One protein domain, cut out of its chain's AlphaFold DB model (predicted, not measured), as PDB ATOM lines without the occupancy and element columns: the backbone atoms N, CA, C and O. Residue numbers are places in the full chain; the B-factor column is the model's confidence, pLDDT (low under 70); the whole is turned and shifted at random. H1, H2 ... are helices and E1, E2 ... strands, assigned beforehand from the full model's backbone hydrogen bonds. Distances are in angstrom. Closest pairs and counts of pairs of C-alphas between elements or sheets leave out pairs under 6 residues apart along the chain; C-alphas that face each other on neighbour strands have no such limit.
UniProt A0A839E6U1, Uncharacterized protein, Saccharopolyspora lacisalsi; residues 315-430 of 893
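What this domain is: This is residues 315 to 430 of the 893 residues of an uncharacterized protein of Saccharopolyspora lacisalsi (UniProt A0A839E6U1). A sheet of four parallel strands makes the middle layer, with helices H1 and H2 over one of its faces and the single helix H3 over the other. H1, the longest helix, runs along the strands, and residues 411 to 430 form a long stretch with no named element past edge strand E4, residues 423 to 424 pairing with residues 409 to 410 of E4. The printed part has 116 residues, with three named helices and four named strands in the order H1 E1 H2 E2 E3 H3 E4; across the sheet the order is E2 E1 E3 E4, and the class is mixed, helices and strands. The whole is compact, with a radius of gyration of the C-alphas of 13.4 A, and spans 42 by 29 by 23 A.

How they stand to each other: H1, residues 315 to 333, is on the sheet of E1, residues 341 to 346, E2, residues 371 to 373, E3, residues 382 to 389, and E4, residues 406 to 410. Its height over the sheet is 9.3 A, and it runs along the strands, at 6 degrees to E3 on the local plane. It lies over E1, E3 and only just E4, on which 3 of its C-alphas fall; its closest C-alphas to E1 are those of Val 326 and Pro 342, 5.7 A apart. E1 and E3 are parallel at 15 degrees, with N 343 and O 383 2.9 A apart, within hydrogen-bond range. On the other side of E1 is E2, parallel at 32 degrees, with N 371 and O 342 2.9 A apart. H2, residues 358 to 367, is on the same face as H1, over E2, at a height over the sheet of 8.9 A; its closest C-alphas to E2 are those of Ala 362 and Val 372, 6.0 A apart. H1 and H2 only just touch, with 3 pairs of C-alphas within 8 A, made by residues 323 to 326 of H1 alone; the closest C-alphas are those of Leu 323 and Val 365, 6.0 A apart. They run the same way at a shallow tilt of 26 degrees. E3 bends by 70 degrees at residue 385. E3 and E4 are parallel at 27 degrees, with N 408 and O 387 2.8 A apart. H3, residues 392 to 401, is on the opposite face, over E3 and E4, at a height over the sheet of 8.0 A; its closest C-alphas to E4 are those of Ser 392 and Thr 409, 5.3 A apart. H3 is apart from H1 and from H2. These are three layers, helices on both faces of a sheet. E1, H2, E2 and E3, H3, E4 are strand-helix-strand units, two parallel neighbour strands with a helix between, each with a right-handed crossover. In H1, H2 and H3 every O i to N i+4 pair is within hydrogen-bond range.

Where its parts are: H1 begins at C-alpha 315, at (53.885, -12.542, -26.347), and is 27.4 A long. E1 measures 16.1 A, H2 14.0 A and E2 6.6 A. E3, the longest strand, measures 18.6 A from C-alpha 382 at (39.366, 7.409, -26.647), and H3 14.5 A. E4 measures 12.9 A and ends at C-alpha 410, at (51.716, -9.240, -35.388).

The domain as a whole: The C-alphas farthest apart are those of Trp 335 and Val 413, 42.3 A. The printed part has no cut. The link from E1 to H2, 11 residues, is long. The mean pLDDT of the printed part is 84.5; residues 334 to 337, 376 and 414 to 418 are under 70.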
ATOM      1  N   GLN A 315      55.246 -12.790 -25.855       91.00
ATOM      2  CA  GLN A 315      53.885 -12.542 -26.347       91.00
ATOM      3  C   GLN A 315      52.880 -12.475 -25.191       91.00
ATOM      4  O   GLN A 315      52.119 -11.514 -25.095       91.00
ATOM      5  N   ASP A 316      52.919 -13.454 -24.281       88.44
ATOM      6  CA  ASP A 316      52.046 -13.488 -23.103       88.44
ATOM      7  C   ASP A 316      52.219 -12.236 -22.230       88.44
ATOM      8  O   ASP A 316      51.236 -11.646 -21.783       88.44
ATOM      9  N   GLY A 317      53.469 -11.806 -22.018       88.00
ATOM     10  CA  GLY A 317      53.796 -10.584 -21.289       88.00
ATOM     11  C   GLY A 317      53.237  -9.334 -21.965       88.00
ATOM     12  O   GLY A 317      52.569  -8.546 -21.307       88.00
ATOM     13  N   VAL A 318      53.430  -9.183 -23.278       92.06
ATOM     14  CA  VAL A 318      52.931  -8.029 -24.050       92.06
ATOM     15  C   VAL A 318      51.412  -7.913 -23.953       92.06
ATOM     16  O   VAL A 318      50.906  -6.846 -23.610       92.06
ATOM     17  N   LEU A 319      50.678  -8.999 -24.205       92.38
ATOM     18  CA  LEU A 319      49.212  -8.990 -24.161       92.38
ATOM     19  C   LEU A 319      48.690  -8.703 -22.744       92.38
ATOM     20  O   LEU A 319      47.766  -7.906 -22.571       92.38
ATOM     21  N   LYS A 320      49.309  -9.289 -21.710       88.06
ATOM     22  CA  LYS A 320      48.934  -9.042 -20.307       88.06
ATOM     23  C   LYS A 320      49.269  -7.631 -19.838       88.06
ATOM     24  O   LYS A 320      48.489  -7.074 -19.072       88.06
ATOM     25  N   ASP A 321      50.378  -7.055 -20.292       89.31
ATOM     26  CA  ASP A 321      50.726  -5.661 -20.009       89.31
ATOM     27  C   ASP A 321      49.673  -4.716 -20.594       89.31
ATOM     28  O   ASP A 321      49.198  -3.829 -19.891       89.31
ATOM     29  N   VAL A 322      49.257  -4.939 -21.850       93.06
ATOM     30  CA  VAL A 322      48.197  -4.142 -22.493       93.06
ATOM     31  C   VAL A 322      46.901  -4.224 -21.687       93.06
ATOM     32  O   VAL A 322      46.343  -3.188 -21.325       93.06
ATOM     33  N   LEU A 323      46.455  -5.432 -21.325       89.19
ATOM     34  CA  LEU A 323      45.264  -5.616 -20.486       89.19
ATOM     35  C   LEU A 323      45.406  -4.934 -19.122       89.19
ATOM     36  O   LEU A 323      44.471  -4.289 -18.650       89.19
ATOM     37  N   HIS A 324      46.578  -5.028 -18.491       84.94
ATOM     38  CA  HIS A 324      46.837  -4.376 -17.214       84.94
ATOM     39  C   HIS A 324      46.721  -2.850 -17.316       84.94
ATOM     40  O   HIS A 324      46.094  -2.225 -16.458       84.94
ATOM     41  N   THR A 325      47.270  -2.254 -18.375       90.19
ATOM     42  CA  THR A 325      47.167  -0.811 -18.624       90.19
ATOM     43  C   THR A 325      45.725  -0.381 -18.900       90.19
ATOM     44  O   THR A 325      45.298   0.639 -18.356       90.19
ATOM     45  N   VAL A 326      44.944  -1.164 -19.658       88.81
ATOM     46  CA  VAL A 326      43.497  -0.921 -19.833       88.81
ATOM     47  C   VAL A 326      42.800  -0.910 -18.469       88.81
ATOM     48  O   VAL A 326      42.145   0.071 -18.125       88.81
ATOM     49  N   GLN A 327      43.007  -1.941 -17.644       81.00
ATOM     50  CA  GLN A 327      42.405  -2.040 -16.306       81.00
ATOM     51  C   GLN A 327      42.788  -0.869 -15.391       81.00
ATOM     52  O   GLN A 327      41.954  -0.364 -14.636       81.00
ATOM     53  N   GLU A 328      44.052  -0.443 -15.416       82.12
ATOM     54  CA  GLU A 328      44.531   0.688 -14.623       82.12
ATOM     55  C   GLU A 328      43.869   2.001 -15.056       82.12
ATOM     56  O   GLU A 328      43.362   2.745 -14.211       82.12
ATOM     57  N   ARG A 329      43.813   2.270 -16.365       86.25
ATOM     58  CA  ARG A 329      43.181   3.476 -16.921       86.25
ATOM     59  C   ARG A 329      41.676   3.496 -16.655       86.25
ATOM     60  O   ARG A 329      41.171   4.506 -16.163       86.25
ATOM     61  N   THR A 330      40.983   2.369 -16.829       78.12
ATOM     62  CA  THR A 330      39.571   2.212 -16.436       78.12
ATOM     63  C   THR A 330      39.376   2.491 -14.950       78.12
ATOM     64  O   THR A 330      38.471   3.230 -14.560       78.12
ATOM     65  N   ARG A 331      40.244   1.948 -14.086       72.81
ATOM     66  CA  ARG A 331      40.175   2.192 -12.638       72.81
ATOM     67  C   ARG A 331      40.334   3.673 -12.309       72.81
ATOM     68  O   ARG A 331      39.632   4.153 -11.426       72.81
ATOM     69  N   ASN A 332      41.220   4.387 -12.997       72.75
ATOM     70  CA  ASN A 332      41.386   5.829 -12.813       72.75
ATOM     71  C   ASN A 332      40.141   6.603 -13.269       72.75
ATOM     72  O   ASN A 332      39.703   7.510 -12.565       72.75
ATOM     73  N   ARG A 333      39.517   6.199 -14.381       78.62
ATOM     74  CA  ARG A 333      38.267   6.791 -14.887       78.62
ATOM     75  C   ARG A 333      37.087   6.648 -13.922       78.62
ATOM     76  O   ARG A 333      36.248   7.537 -13.861       78.62
ATOM     77  N   ARG A 334      37.038   5.589 -13.101       62.94
ATOM     78  CA  ARG A 334      36.019   5.468 -12.032       62.94
ATOM     79  C   ARG A 334      36.053   6.629 -11.033       62.94
ATOM     80  O   ARG A 334      35.033   6.924 -10.420       62.94
ATOM     81  N   TRP A 335      37.211   7.259 -10.854       56.69
ATOM     82  CA  TRP A 335      37.402   8.388  -9.936       56.69
ATOM     83  C   TRP A 335      37.316   9.745 -10.629       56.69
ATOM     84  O   TRP A 335      37.089  10.754  -9.971       56.69
ATOM     85  N   ASP A 336      37.498   9.757 -11.944       69.25
ATOM     86  CA  ASP A 336      37.500  10.940 -12.787       69.25
ATOM     87  C   ASP A 336      36.796  10.593 -14.100       69.25
ATOM     88  O   ASP A 336      37.408  10.153 -15.077       69.25
ATOM     89  N   THR A 337      35.472  10.736 -14.093       67.88
ATOM     90  CA  THR A 337      34.607  10.336 -15.208       67.88
ATOM     91  C   THR A 337      34.820  11.177 -16.465       67.88
ATOM     92  O   THR A 337      34.341  10.784 -17.525       67.88
ATOM     93  N   ALA A 338      35.540  12.302 -16.365       78.31
ATOM     94  CA  ALA A 338      35.936  13.115 -17.511       78.31
ATOM     95  C   ALA A 338      37.065  12.469 -18.333       78.31
ATOM     96  O   ALA A 338      37.350  12.922 -19.440       78.31
ATOM     97  N   ARG A 339      37.712  11.411 -17.820       82.31
ATOM     98  CA  ARG A 339      38.757  10.698 -18.561       82.31
ATOM     99  C   ARG A 339      38.179   9.879 -19.727       82.31
ATOM    100  O   ARG A 339      37.146   9.223 -19.542       82.31
ATOM    101  N   PRO A 340      38.869   9.853 -20.886       87.62
ATOM    102  CA  PRO A 340      38.491   9.034 -22.039       87.62
ATOM    103  C   PRO A 340      38.435   7.534 -21.717       87.62
ATOM    104  O   PRO A 340      39.049   7.059 -20.754       87.62
ATOM    105  N   VAL A 341      37.712   6.770 -22.537       85.38
ATOM    106  CA  VAL A 341      37.668   5.300 -22.420       85.38
ATOM    107  C   VAL A 341      38.976   4.718 -22.967       85.38
ATOM    108  O   VAL A 341      39.341   5.058 -24.094       85.38
ATOM    109  N   PRO A 342      39.687   3.839 -22.233       92.31
ATOM    110  CA  PRO A 342      40.883   3.207 -22.775       92.31
ATOM    111  C   PRO A 342      40.525   2.292 -23.952       92.31
ATOM    112  O   PRO A 342      39.588   1.498 -23.852       92.31
ATOM    113  N   ALA A 343      41.266   2.371 -25.054       94.12
ATOM    114  CA  ALA A 343      40.979   1.614 -26.274       94.12
ATOM    115  C   ALA A 343      42.191   0.828 -26.792       94.12
ATOM    116  O   ALA A 343      43.339   1.187 -26.545       94.12
ATOM    117  N   VAL A 344      41.938  -0.247 -27.532       95.19
ATOM    118  CA  VAL A 344      42.944  -1.012 -28.275       95.19
ATOM    119  C   VAL A 344      42.549  -1.042 -29.745       95.19
ATOM    120  O   VAL A 344      41.405  -1.362 -30.059       95.19
ATOM    121  N   ILE A 345      43.494  -0.743 -30.634       94.69
ATOM    122  CA  ILE A 345      43.278  -0.762 -32.085       94.69
ATOM    123  C   ILE A 345      43.897  -2.032 -32.665       94.69
ATOM    124  O   ILE A 345      45.045  -2.360 -32.355       94.69
ATOM    125  N   VAL A 346      43.152  -2.733 -33.514       93.88
ATOM    126  CA  VAL A 346      43.622  -3.921 -34.235       93.88
ATOM    127  C   VAL A 346      43.430  -3.699 -35.732       93.88
ATOM    128  O   VAL A 346      42.325  -3.398 -36.172       93.88
ATOM    129  N   ASP A 347      44.510  -3.838 -36.503       90.56
ATOM    130  CA  ASP A 347      44.491  -3.718 -37.964       90.56
ATOM    131  C   ASP A 347      43.539  -4.775 -38.573       90.56
ATOM    132  O   ASP A 347      43.696  -5.967 -38.282       90.56
ATOM    133  N   PRO A 348      42.555  -4.393 -39.407       86.69
ATOM    134  CA  PRO A 348      41.665  -5.352 -40.065       86.69
ATOM    135  C   PRO A 348      42.392  -6.275 -41.055       86.69
ATOM    136  O   PRO A 348      41.886  -7.356 -41.356       86.69
ATOM    137  N   ASP A 349      43.578  -5.889 -41.538       87.38
ATOM    138  CA  ASP A 349      44.334  -6.620 -42.562       87.38
ATOM    139  C   ASP A 349      45.214  -7.754 -41.984       87.38
ATOM    140  O   ASP A 349      46.114  -8.269 -42.656       87.38
ATOM    141  N   LEU A 350      44.996  -8.156 -40.727       88.12
ATOM    142  CA  LEU A 350      45.767  -9.231 -40.097       88.12
ATOM    143  C   LEU A 350      45.520 -10.597 -40.768       88.12
ATOM    144  O   LEU A 350      44.365 -10.960 -41.009       88.12
ATOM    145  N   PRO A 351      46.567 -11.423 -40.982       87.50
ATOM    146  CA  PRO A 351      46.403 -12.779 -41.504       87.50
ATOM    147  C   PRO A 351      45.499 -13.622 -40.598       87.50
ATOM    148  O   PRO A 351      45.653 -13.587 -39.379       87.50
ATOM    149  N   GLU A 352      44.626 -14.455 -41.171       86.00
ATOM    150  CA  GLU A 352      43.708 -15.324 -40.408       86.00
ATOM    151  C   GLU A 352      44.444 -16.196 -39.373       86.00
ATOM    152  O   GLU A 352      43.998 -16.361 -38.239       86.00
ATOM    153  N   THR A 353      45.637 -16.690 -39.718       82.06
ATOM    154  CA  THR A 353      46.483 -17.483 -38.814       82.06
ATOM    155  C   THR A 353      46.956 -16.712 -37.581       82.06
ATOM    156  O   THR A 353      47.190 -17.325 -36.540       82.06
ATOM    157  N   ALA A 354      47.075 -15.388 -37.679       85.62
ATOM    158  CA  ALA A 354      47.487 -14.503 -36.596       85.62
ATOM    159  C   ALA A 354      46.312 -14.029 -35.721       85.62
ATOM    160  O   ALA A 354      46.521 -13.564 -34.602       85.62
ATOM    161  N   GLN A 355      45.070 -14.182 -36.194       87.69
ATOM    162  CA  GLN A 355      43.862 -13.806 -35.449       87.69
ATOM    163  C   GLN A 355      43.477 -14.828 -34.366       87.69
ATOM    164  O   GLN A 355      42.529 -14.611 -33.611       87.69
ATOM    165  N   ALA A 356      44.211 -15.939 -34.241       85.50
ATOM    166  CA  ALA A 356      43.990 -16.910 -33.175       85.50
ATOM    167  C   ALA A 356      44.015 -16.220 -31.795       85.50
ATOM    168  O   ALA A 356      44.984 -15.550 -31.441       85.50
ATOM    169  N   GLY A 357      42.929 -16.365 -31.028       84.56
ATOM    170  CA  GLY A 357      42.753 -15.736 -29.714       84.56
ATOM    171  C   GLY A 357      42.201 -14.302 -29.724       84.56
ATOM    172  O   GLY A 357      41.893 -13.791 -28.647       84.56
ATOM    173  N   LEU A 358      42.018 -13.663 -30.889       89.31
ATOM    174  CA  LEU A 358      41.628 -12.248 -30.986       89.31
ATOM    175  C   LEU A 358      40.272 -11.967 -30.335       89.31
ATOM    176  O   LEU A 358      40.169 -11.048 -29.531       89.31
ATOM    177  N   ASP A 359      39.256 -12.792 -30.605       81.94
ATOM    178  CA  ASP A 359      37.927 -12.653 -29.993       81.94
ATOM    179  C   ASP A 359      37.998 -12.640 -28.462       81.94
ATOM    180  O   ASP A 359      37.330 -11.845 -27.795       81.94
ATOM    181  N   ARG A 360      38.841 -13.515 -27.896       81.94
ATOM    182  CA  ARG A 360      39.019 -13.620 -26.449       81.94
ATOM    183  C   ARG A 360      39.773 -12.420 -25.898       81.94
ATOM    184  O   ARG A 360      39.334 -11.854 -24.903       81.94
ATOM    185  N   PHE A 361      40.866 -12.017 -26.537       86.94
ATOM    186  CA  PHE A 361      41.612 -10.829 -26.131       86.94
ATOM    187  C   PHE A 361      40.732  -9.574 -26.194       86.94
ATOM    188  O   PHE A 361      40.726  -8.768 -25.266       86.94
ATOM    189  N   ALA A 362      39.913  -9.445 -27.239       85.88
ATOM    190  CA  ALA A 362      38.970  -8.348 -27.374       85.88
ATOM    191  C   ALA A 362      37.903  -8.358 -26.266       85.88
ATOM    192  O   ALA A 362      37.515  -7.304 -25.759       85.88
ATOM    193  N   TRP A 363      37.443  -9.545 -25.864       80.12
ATOM    194  CA  TRP A 363      36.587  -9.705 -24.692       80.12
ATOM    195  C   TRP A 363      37.303  -9.273 -23.406       80.12
ATOM    196  O   TRP A 363      36.742  -8.471 -22.666       80.12
ATOM    197  N   ASP A 364      38.544  -9.716 -23.177       80.31
ATOM    198  CA  ASP A 364      39.328  -9.368 -21.982       80.31
ATOM    199  C   ASP A 364      39.556  -7.834 -21.890       80.31
ATOM    200  O   ASP A 364      39.520  -7.264 -20.798       80.31
ATOM    201  N   VAL A 365      39.716  -7.128 -23.022       83.81
ATOM    202  CA  VAL A 365      39.796  -5.650 -23.069       83.81
ATOM    203  C   VAL A 365      38.471  -4.991 -22.670       83.81
ATOM    204  O   VAL A 365      38.473  -4.039 -21.887       83.81
ATOM    205  N   ARG A 366      37.336  -5.479 -23.186       78.81
ATOM    206  CA  ARG A 366      36.005  -4.949 -22.831       78.81
ATOM    207  C   ARG A 366      35.659  -5.219 -21.372       78.81
ATOM    208  O   ARG A 366      35.111  -4.348 -20.705       78.81
ATOM    209  N   ASP A 367      36.021  -6.396 -20.873       70.75
ATOM    210  CA  ASP A 367      35.852  -6.786 -19.474       70.75
ATOM    211  C   ASP A 367      36.659  -5.881 -18.533       70.75
ATOM    212  O   ASP A 367      36.156  -5.394 -17.521       70.75
ATOM    213  N   ALA A 368      37.874  -5.514 -18.948       72.06
ATOM    214  CA  ALA A 368      38.685  -4.495 -18.293       72.06
ATOM    215  C   ALA A 368      38.101  -3.064 -18.376       72.06
ATOM    216  O   ALA A 368      38.741  -2.121 -17.903       72.06
ATOM    217  N   GLY A 369      36.910  -2.881 -18.960       72.56
ATOM    218  CA  GLY A 369      36.215  -1.606 -19.154       72.56
ATOM    219  C   GLY A 369      36.762  -0.755 -20.299       72.56
ATOM    220  O   GLY A 369      36.468   0.441 -20.360       72.56
ATOM    221  N   GLY A 370      37.575  -1.352 -21.173       83.75
ATOM    222  CA  GLY A 370      38.094  -0.714 -22.376       83.75
ATOM    223  C   GLY A 370      37.232  -0.950 -23.616       83.75
ATOM    224  O   GLY A 370      36.174  -1.581 -23.572       83.75
ATOM    225  N   ARG A 371      37.708  -0.449 -24.754       86.19
ATOM    226  CA  ARG A 371      37.107  -0.641 -26.080       86.19
ATOM    227  C   ARG A 371      38.111  -1.292 -27.036       86.19
ATOM    228  O   ARG A 371      39.317  -1.160 -26.858       86.19
ATOM    229  N   VAL A 372      37.611  -2.005 -28.041       88.75
ATOM    230  CA  VAL A 372      38.426  -2.604 -29.109       88.75
ATOM    231  C   VAL A 372      37.906  -2.091 -30.439       88.75
ATOM    232  O   VAL A 372      36.738  -2.334 -30.745       88.75
ATOM    233  N   GLU A 373      38.766  -1.422 -31.197       90.81
ATOM    234  CA  GLU A 373      38.464  -0.876 -32.521       90.81
ATOM    235  C   GLU A 373      39.118  -1.758 -33.591       90.81
ATOM    236  O   GLU A 373      40.341  -1.892 -33.643       90.81
ATOM    237  N   LEU A 374      38.289  -2.400 -34.421       85.31
ATOM    238  CA  LEU A 374      38.728  -3.321 -35.483       85.31
ATOM    239  C   LEU A 374      38.798  -2.654 -36.867       85.31
ATOM    240  O   LEU A 374      39.263  -3.269 -37.819       85.31
ATOM    241  N   ASP A 375      38.296  -1.426 -37.009       77.62
ATOM    242  CA  ASP A 375      38.260  -0.691 -38.280       77.62
ATOM    243  C   ASP A 375      39.436   0.291 -38.444       77.62
ATOM    244  O   ASP A 375      39.522   1.001 -39.448       77.62
ATOM    245  N   GLY A 376      40.343   0.325 -37.462       69.75
ATOM    246  CA  GLY A 376      41.514   1.197 -37.446       69.75
ATOM    247  C   GLY A 376      41.211   2.676 -37.190       69.75
ATOM    248  O   GLY A 376      42.112   3.498 -37.363       69.75
ATOM    249  N   ARG A 377      39.981   3.054 -36.814       76.31
ATOM    250  CA  ARG A 377      39.623   4.460 -36.577       76.31
ATOM    251  C   ARG A 377      39.923   4.893 -35.145       76.31
ATOM    252  O   ARG A 377      39.659   4.175 -34.188       76.31
ATOM    253  N   ILE A 378      40.449   6.111 -35.012       76.62
ATOM    254  CA  ILE A 378      40.677   6.777 -33.727       76.62
ATOM    255  C   ILE A 378      39.497   7.717 -33.468       76.62
ATOM    256  O   ILE A 378      39.184   8.568 -34.302       76.62
ATOM    257  N   HIS A 379      38.844   7.573 -32.316       77.31
ATOM    258  CA  HIS A 379      37.783   8.475 -31.873       77.31
ATOM    259  C   HIS A 379      38.335   9.508 -30.877       77.31
ATOM    260  O   HIS A 379      39.143   9.164 -30.015       77.31
ATOM    261  N   GLU A 380      37.884  10.767 -30.962       73.94
ATOM    262  CA  GLU A 380      38.364  11.869 -30.103       73.94
ATOM    263  C   GLU A 380      38.131  11.630 -28.593       73.94
ATOM    264  O   GLU A 380      38.794  12.243 -27.761       73.94
ATOM    265  N   ASP A 381      37.222  10.720 -28.227       79.50
ATOM    266  CA  ASP A 381      36.862  10.358 -26.849       79.50
ATOM    267  C   ASP A 381      37.581   9.099 -26.317       79.50
ATOM    268  O   ASP A 381      37.193   8.551 -25.275       79.50
ATOM    269  N   THR A 382      38.629   8.632 -27.007       84.50
ATOM    270  CA  THR A 382      39.366   7.409 -26.647       84.50
ATOM    271  C   THR A 382      40.810   7.674 -26.231       84.50
ATOM    272  O   THR A 382      41.501   8.526 -26.780       84.50
ATOM    273  N   ASP A 383      41.279   6.916 -25.239       91.62
ATOM    274  CA  ASP A 383      42.677   6.895 -24.798       91.62
ATOM    275  C   ASP A 383      43.326   5.583 -25.263       91.62
ATOM    276  O   ASP A 383      43.181   4.532 -24.632       91.62
ATOM    277  N   VAL A 384      43.990   5.614 -26.418       94.06
ATOM    278  CA  VAL A 384      44.535   4.406 -27.049       94.06
ATOM    279  C   VAL A 384      45.711   3.858 -26.231       94.06
ATOM    280  O   VAL A 384      46.706   4.532 -25.967       94.06
ATOM    281  N   VAL A 385      45.594   2.597 -25.819       96.00
ATOM    282  CA  VAL A 385      46.575   1.865 -25.010       96.00
ATOM    283  C   VAL A 385      47.588   1.140 -25.889       96.00
ATOM    284  O   VAL A 385      48.780   1.128 -25.580       96.00
ATOM    285  N   ALA A 386      47.130   0.518 -26.977       96.50
ATOM    286  CA  ALA A 386      47.975  -0.260 -27.877       96.50
ATOM    287  C   ALA A 386      47.412  -0.312 -29.301       96.50
ATOM    288  O   ALA A 386      46.193  -0.266 -29.491       96.50
ATOM    289  N   VAL A 387      48.315  -0.459 -30.274       95.50
ATOM    290  CA  VAL A 387      47.997  -0.639 -31.696       95.50
ATOM    291  C   VAL A 387      48.648  -1.925 -32.198       95.50
ATOM    292  O   VAL A 387      49.871  -2.064 -32.136       95.50
ATOM    293  N   PHE A 388      47.833  -2.849 -32.700       95.06
ATOM    294  CA  PHE A 388      48.259  -4.133 -33.256       95.06
ATOM    295  C   PHE A 388      48.133  -4.128 -34.778       95.06
ATOM    296  O   PHE A 388      47.081  -3.768 -35.300       95.06
ATOM    297  N   GLY A 389      49.156  -4.593 -35.494       92.31
ATOM    298  CA  GLY A 389      49.102  -4.680 -36.956       92.31
ATOM    299  C   GLY A 389      50.236  -5.494 -37.575       92.31
ATOM    300  O   GLY A 389      51.221  -5.821 -36.912       92.31
ATOM    301  N   ALA A 390      50.079  -5.848 -38.853       88.38
ATOM    302  CA  ALA A 390      51.009  -6.735 -39.561       88.38
ATOM    303  C   ALA A 390      52.329  -6.043 -39.955       88.38
ATOM    304  O   ALA A 390      53.372  -6.687 -40.041       88.38
ATOM    305  N   ALA A 391      52.297  -4.727 -40.197       86.50
ATOM    306  CA  ALA A 391      53.460  -3.948 -40.613       86.50
ATOM    307  C   ALA A 391      53.945  -3.032 -39.481       86.50
ATOM    308  O   ALA A 391      53.279  -2.048 -39.159       86.50
ATOM    309  N   SER A 392      55.141  -3.307 -38.946       85.25
ATOM    310  CA  SER A 392      55.754  -2.544 -37.841       85.25
ATOM    311  C   SER A 392      55.708  -1.025 -38.067       85.25
ATOM    312  O   SER A 392      55.220  -0.282 -37.218       85.25
ATOM    313  N   ALA A 393      56.083  -0.558 -39.266       86.44
ATOM    314  CA  ALA A 393      56.073   0.867 -39.612       86.44
ATOM    315  C   ALA A 393      54.678   1.519 -39.517       86.44
ATOM    316  O   ALA A 393      54.564   2.660 -39.077       86.44
ATOM    317  N   ARG A 394      53.612   0.795 -39.890       85.94
ATOM    318  CA  ARG A 394      52.224   1.285 -39.806       85.94
ATOM    319  C   ARG A 394      51.758   1.354 -38.351       85.94
ATOM    320  O   ARG A 394      51.137   2.342 -37.962       85.94
ATOM    321  N   CYS A 395      52.090   0.341 -37.546       87.31
ATOM    322  CA  CYS A 395      51.779   0.321 -36.114       87.31
ATOM    323  C   CYS A 395      52.452   1.476 -35.376       87.31
ATOM    324  O   CYS A 395      51.803   2.141 -34.575       87.31
ATOM    325  N   VAL A 396      53.735   1.725 -35.660       89.69
ATOM    326  CA  VAL A 396      54.498   2.825 -35.055       89.69
ATOM    327  C   VAL A 396      53.898   4.170 -35.443       89.69
ATOM    328  O   VAL A 396      53.592   4.946 -34.547       89.69
ATOM    329  N   ALA A 397      53.633   4.413 -36.731       89.06
ATOM    330  CA  ALA A 397      53.024   5.669 -37.178       89.06
ATOM    331  C   ALA A 397      51.665   5.934 -36.498       89.06
ATOM    332  O   ALA A 397      51.431   7.016 -35.973       89.06
ATOM    333  N   THR A 398      50.801   4.916 -36.417       87.94
ATOM    334  CA  THR A 398      49.487   5.036 -35.754       87.94
ATOM    335  C   THR A 398      49.627   5.256 -34.241       87.94
ATOM    336  O   THR A 398      48.871   6.014 -33.638       87.94
ATOM    337  N   ALA A 399      50.600   4.598 -33.602       89.81
ATOM    338  CA  ALA A 399      50.880   4.787 -32.182       89.81
ATOM    339  C   ALA A 399      51.493   6.169 -31.883       89.81
ATOM    340  O   ALA A 399      51.227   6.716 -30.822       89.81
ATOM    341  N   GLU A 400      52.267   6.761 -32.797       91.00
ATOM    342  CA  GLU A 400      52.804   8.124 -32.656       91.00
ATOM    343  C   GLU A 400      51.703   9.196 -32.717       91.00
ATOM    344  O   GLU A 400      51.792  10.201 -32.011       91.00
ATOM    345  N   GLU A 401      50.634   8.959 -33.484       89.81
ATOM    346  CA  GLU A 401      49.426   9.802 -33.485       89.81
ATOM    347  C   GLU A 401      48.646   9.710 -32.157       89.81
ATOM    348  O   GLU A 401      47.916  10.632 -31.789       89.81
ATOM    349  N   CYS A 402      48.838   8.625 -31.400       87.62
ATOM    350  CA  CYS A 402      48.152   8.335 -30.145       87.62
ATOM    351  C   CYS A 402      49.101   8.457 -28.940       87.62
ATOM    352  O   CYS A 402      49.769   7.497 -28.560       87.62
ATOM    353  N   SER A 403      49.138   9.620 -28.282       81.12
ATOM    354  CA  SER A 403      50.046   9.886 -27.150       81.12
ATOM    355  C   SER A 403      50.075   8.761 -26.094       81.12
ATOM    356  O   SER A 403      49.183   8.653 -25.254       81.12
ATOM    357  N   GLY A 404      51.161   7.978 -26.068       85.31
ATOM    358  CA  GLY A 404      51.397   6.921 -25.077       85.31
ATOM    359  C   GLY A 404      50.848   5.534 -25.438       85.31
ATOM    360  O   GLY A 404      50.852   4.658 -24.567       85.31
ATOM    361  N   ALA A 405      50.397   5.318 -26.679       92.62
ATOM    362  CA  ALA A 405      50.017   4.000 -27.183       92.62
ATOM    363  C   ALA A 405      51.249   3.116 -27.448       92.62
ATOM    364  O   ALA A 405      52.277   3.570 -27.952       92.62
ATOM    365  N   ARG A 406      51.153   1.821 -27.128       95.25
ATOM    366  CA  ARG A 406      52.210   0.830 -27.395       95.25
ATOM    367  C   ARG A 406      52.021   0.205 -28.789       95.25
ATOM    368  O   ARG A 406      51.012  -0.475 -28.984       95.25
ATOM    369  N   PRO A 407      52.962   0.355 -29.740       95.19
ATOM    370  CA  PRO A 407      52.907  -0.390 -30.994       95.19
ATOM    371  C   PRO A 407      53.258  -1.863 -30.746       95.19
ATOM    372  O   PRO A 407      54.181  -2.171 -29.985       95.19
ATOM    373  N   VAL A 408      52.521  -2.774 -31.382       94.06
ATOM    374  CA  VAL A 408      52.763  -4.220 -31.339       94.06
ATOM    375  C   VAL A 408      52.650  -4.791 -32.752       94.06
ATOM    376  O   VAL A 408      51.621  -4.662 -33.416       94.06
ATOM    377  N   THR A 409      53.713  -5.443 -33.213       93.62
ATOM    378  CA  THR A 409      53.736  -6.103 -34.523       93.62
ATOM    379  C   THR A 409      53.170  -7.512 -34.395       93.62
ATOM    380  O   THR A 409      53.526  -8.248 -33.474       93.62
ATOM    381  N   VAL A 410      52.307  -7.904 -35.327       91.94
ATOM    382  CA  VAL A 410      51.716  -9.240 -35.388       91.94
ATOM    383  C   VAL A 410      52.303  -9.996 -36.586       91.94
ATOM    384  O   VAL A 410      51.921  -9.746 -37.726       91.94
ATOM    385  N   ASP A 411      53.227 -10.922 -36.327       88.75
ATOM    386  CA  ASP A 411      53.873 -11.773 -37.334       88.75
ATOM    387  C   ASP A 411      53.632 -13.265 -37.021       88.75
ATOM    388  O   ASP A 411      54.232 -13.799 -36.082       88.75
ATOM    389  N   PRO A 412      52.811 -13.983 -37.815       79.25
ATOM    390  CA  PRO A 412      52.501 -15.393 -37.572       79.25
ATOM    391  C   PRO A 412      53.716 -16.323 -37.697       79.25
ATOM    392  O   PRO A 412      53.669 -17.452 -37.205       79.25
ATOM    393  N   VAL A 413      54.801 -15.890 -38.350       78.25
ATOM    394  CA  VAL A 413      56.050 -16.665 -38.453       78.25
ATOM    395  C   VAL A 413      56.889 -16.520 -37.178       78.25
ATOM    396  O   VAL A 413      57.732 -17.374 -36.894       78.25
ATOM    397  N   GLY A 414      56.628 -15.482 -36.375       65.75
ATOM    398  CA  GLY A 414      57.329 -15.212 -35.123       65.75
ATOM    399  C   GLY A 414      58.821 -14.960 -35.326       65.75
ATOM    400  O   GLY A 414      59.621 -15.309 -34.455       65.75
ATOM    401  N   ALA A 415      59.218 -14.415 -36.482       63.97
ATOM    402  CA  ALA A 415      60.621 -14.159 -36.754       63.97
ATOM    403  C   ALA A 415      61.134 -13.085 -35.777       63.97
ATOM    404  O   ALA A 415      60.488 -12.048 -35.619       63.97
ATOM    405  N   PRO A 416      62.281 -13.294 -35.104       62.03
ATOM    406  CA  PRO A 416      62.875 -12.256 -34.278       62.03
ATOM    407  C   PRO A 416      63.285 -11.095 -35.185       62.03
ATOM    408  O   PRO A 416      64.312 -11.149 -35.863       62.03
ATOM    409  N   SER A 417      62.471 -10.044 -35.229       61.12
ATOM    410  CA  SER A 417      62.862  -8.797 -35.865       61.12
ATOM    411  C   SER A 417      63.914  -8.127 -34.985       61.12
ATOM    412  O   SER A 417      63.726  -8.010 -33.778       61.12
ATOM    413  N   GLY A 418      64.998  -7.616 -35.574       69.12
ATOM    414  CA  GLY A 418      65.915  -6.699 -34.876       69.12
ATOM    415  C   GLY A 418      65.286  -5.336 -34.533       69.12
ATOM    416  O   GLY A 418      65.993  -4.422 -34.121       69.12
ATOM    417  N   ASP A 419      63.980  -5.198 -34.754       71.31
ATOM    418  CA  ASP A 419      63.164  -4.016 -34.517       71.31
ATOM    419  C   ASP A 419      62.830  -3.903 -33.010       71.31
ATOM    420  O   ASP A 419      62.475  -4.914 -32.397       71.31
ATOM    421  N   PRO A 420      62.939  -2.720 -32.374       81.81
ATOM    422  CA  PRO A 420      62.572  -2.515 -30.965       81.81
ATOM    423  C   PRO A 420      61.091  -2.769 -30.625       81.81
ATOM    424  O   PRO A 420      60.746  -2.824 -29.441       81.81
ATOM    425  N   VAL A 421      60.209  -2.894 -31.620       87.62
ATOM    426  CA  VAL A 421      58.770  -3.110 -31.416       87.62
ATOM    427  C   VAL A 421      58.504  -4.559 -30.975       87.62
ATOM    428  O   VAL A 421      58.994  -5.492 -31.610       87.62
ATOM    429  N   PRO A 422      57.716  -4.796 -29.907       91.88
ATOM    430  CA  PRO A 422      57.355  -6.151 -29.507       91.88
ATOM    431  C   PRO A 422      56.588  -6.875 -30.622       91.88
ATOM    432  O   PRO A 422      55.629  -6.333 -31.173       91.88
ATOM    433  N   VAL A 423      56.989  -8.116 -30.909       91.69
ATOM    434  CA  VAL A 423      56.350  -8.989 -31.903       91.69
ATOM    435  C   VAL A 423      55.546 -10.082 -31.202       91.69
ATOM    436  O   VAL A 423      56.044 -10.738 -30.282       91.69
ATOM    437  N   ILE A 424      54.313 -10.298 -31.654       92.81
ATOM    438  CA  ILE A 424      53.466 -11.435 -31.281       92.81
ATOM    439  C   ILE A 424      53.107 -12.248 -32.526       92.81
ATOM    440  O   ILE A 424      53.065 -11.715 -33.627       92.81
ATOM    441  N   SER A 425      52.832 -13.537 -32.349       89.56
ATOM    442  CA  SER A 425      52.423 -14.442 -33.436       89.56
ATOM    443  C   SER A 425      50.920 -14.708 -33.484       89.56
ATOM    444  O   SER A 425      50.387 -15.104 -34.519       89.56
ATOM    445  N   SER A 426      50.240 -14.476 -32.364       90.94
ATOM    446  CA  SER A 426      48.794 -14.581 -32.201       90.94
ATOM    447  C   SER A 426      48.339 -13.750 -30.997       90.94
ATOM    448  O   SER A 426      49.166 -13.229 -30.245       90.94
ATOM    449  N   PHE A 427      47.030 -13.664 -30.772       91.62
ATOM    450  CA  PHE A 427      46.426 -13.077 -29.569       91.62
ATOM    451  C   PHE A 427      46.175 -14.120 -28.467       91.62
ATOM    452  O   PHE A 427      45.496 -13.840 -27.480       91.62
ATOM    453  N   GLU A 428      46.705 -15.338 -28.615       87.88
ATOM    454  CA  GLU A 428      46.650 -16.341 -27.556       87.88
ATOM    455  C   GLU A 428      47.514 -15.893 -26.370       87.88
ATOM    456  O   GLU A 428      48.677 -15.508 -26.520       87.88
ATOM    457  N   THR A 429      46.946 -15.981 -25.173       85.69
ATOM    458  CA  THR A 429      47.649 -15.797 -23.903       85.69
ATOM    459  C   THR A 429      47.721 -17.125 -23.173       85.69
ATOM    460  O   THR A 429      46.824 -17.954 -23.297       85.69
ATOM    461  N   SER A 430      48.735 -17.303 -22.335       82.31
ATOM    462  CA  SER A 430      48.774 -18.441 -21.426       82.31
ATOM    463  C   SER A 430      47.826 -18.177 -20.247       82.31
ATOM    464  O   SER A 430      47.961 -17.139 -19.585       82.31
TER     465      SER A 430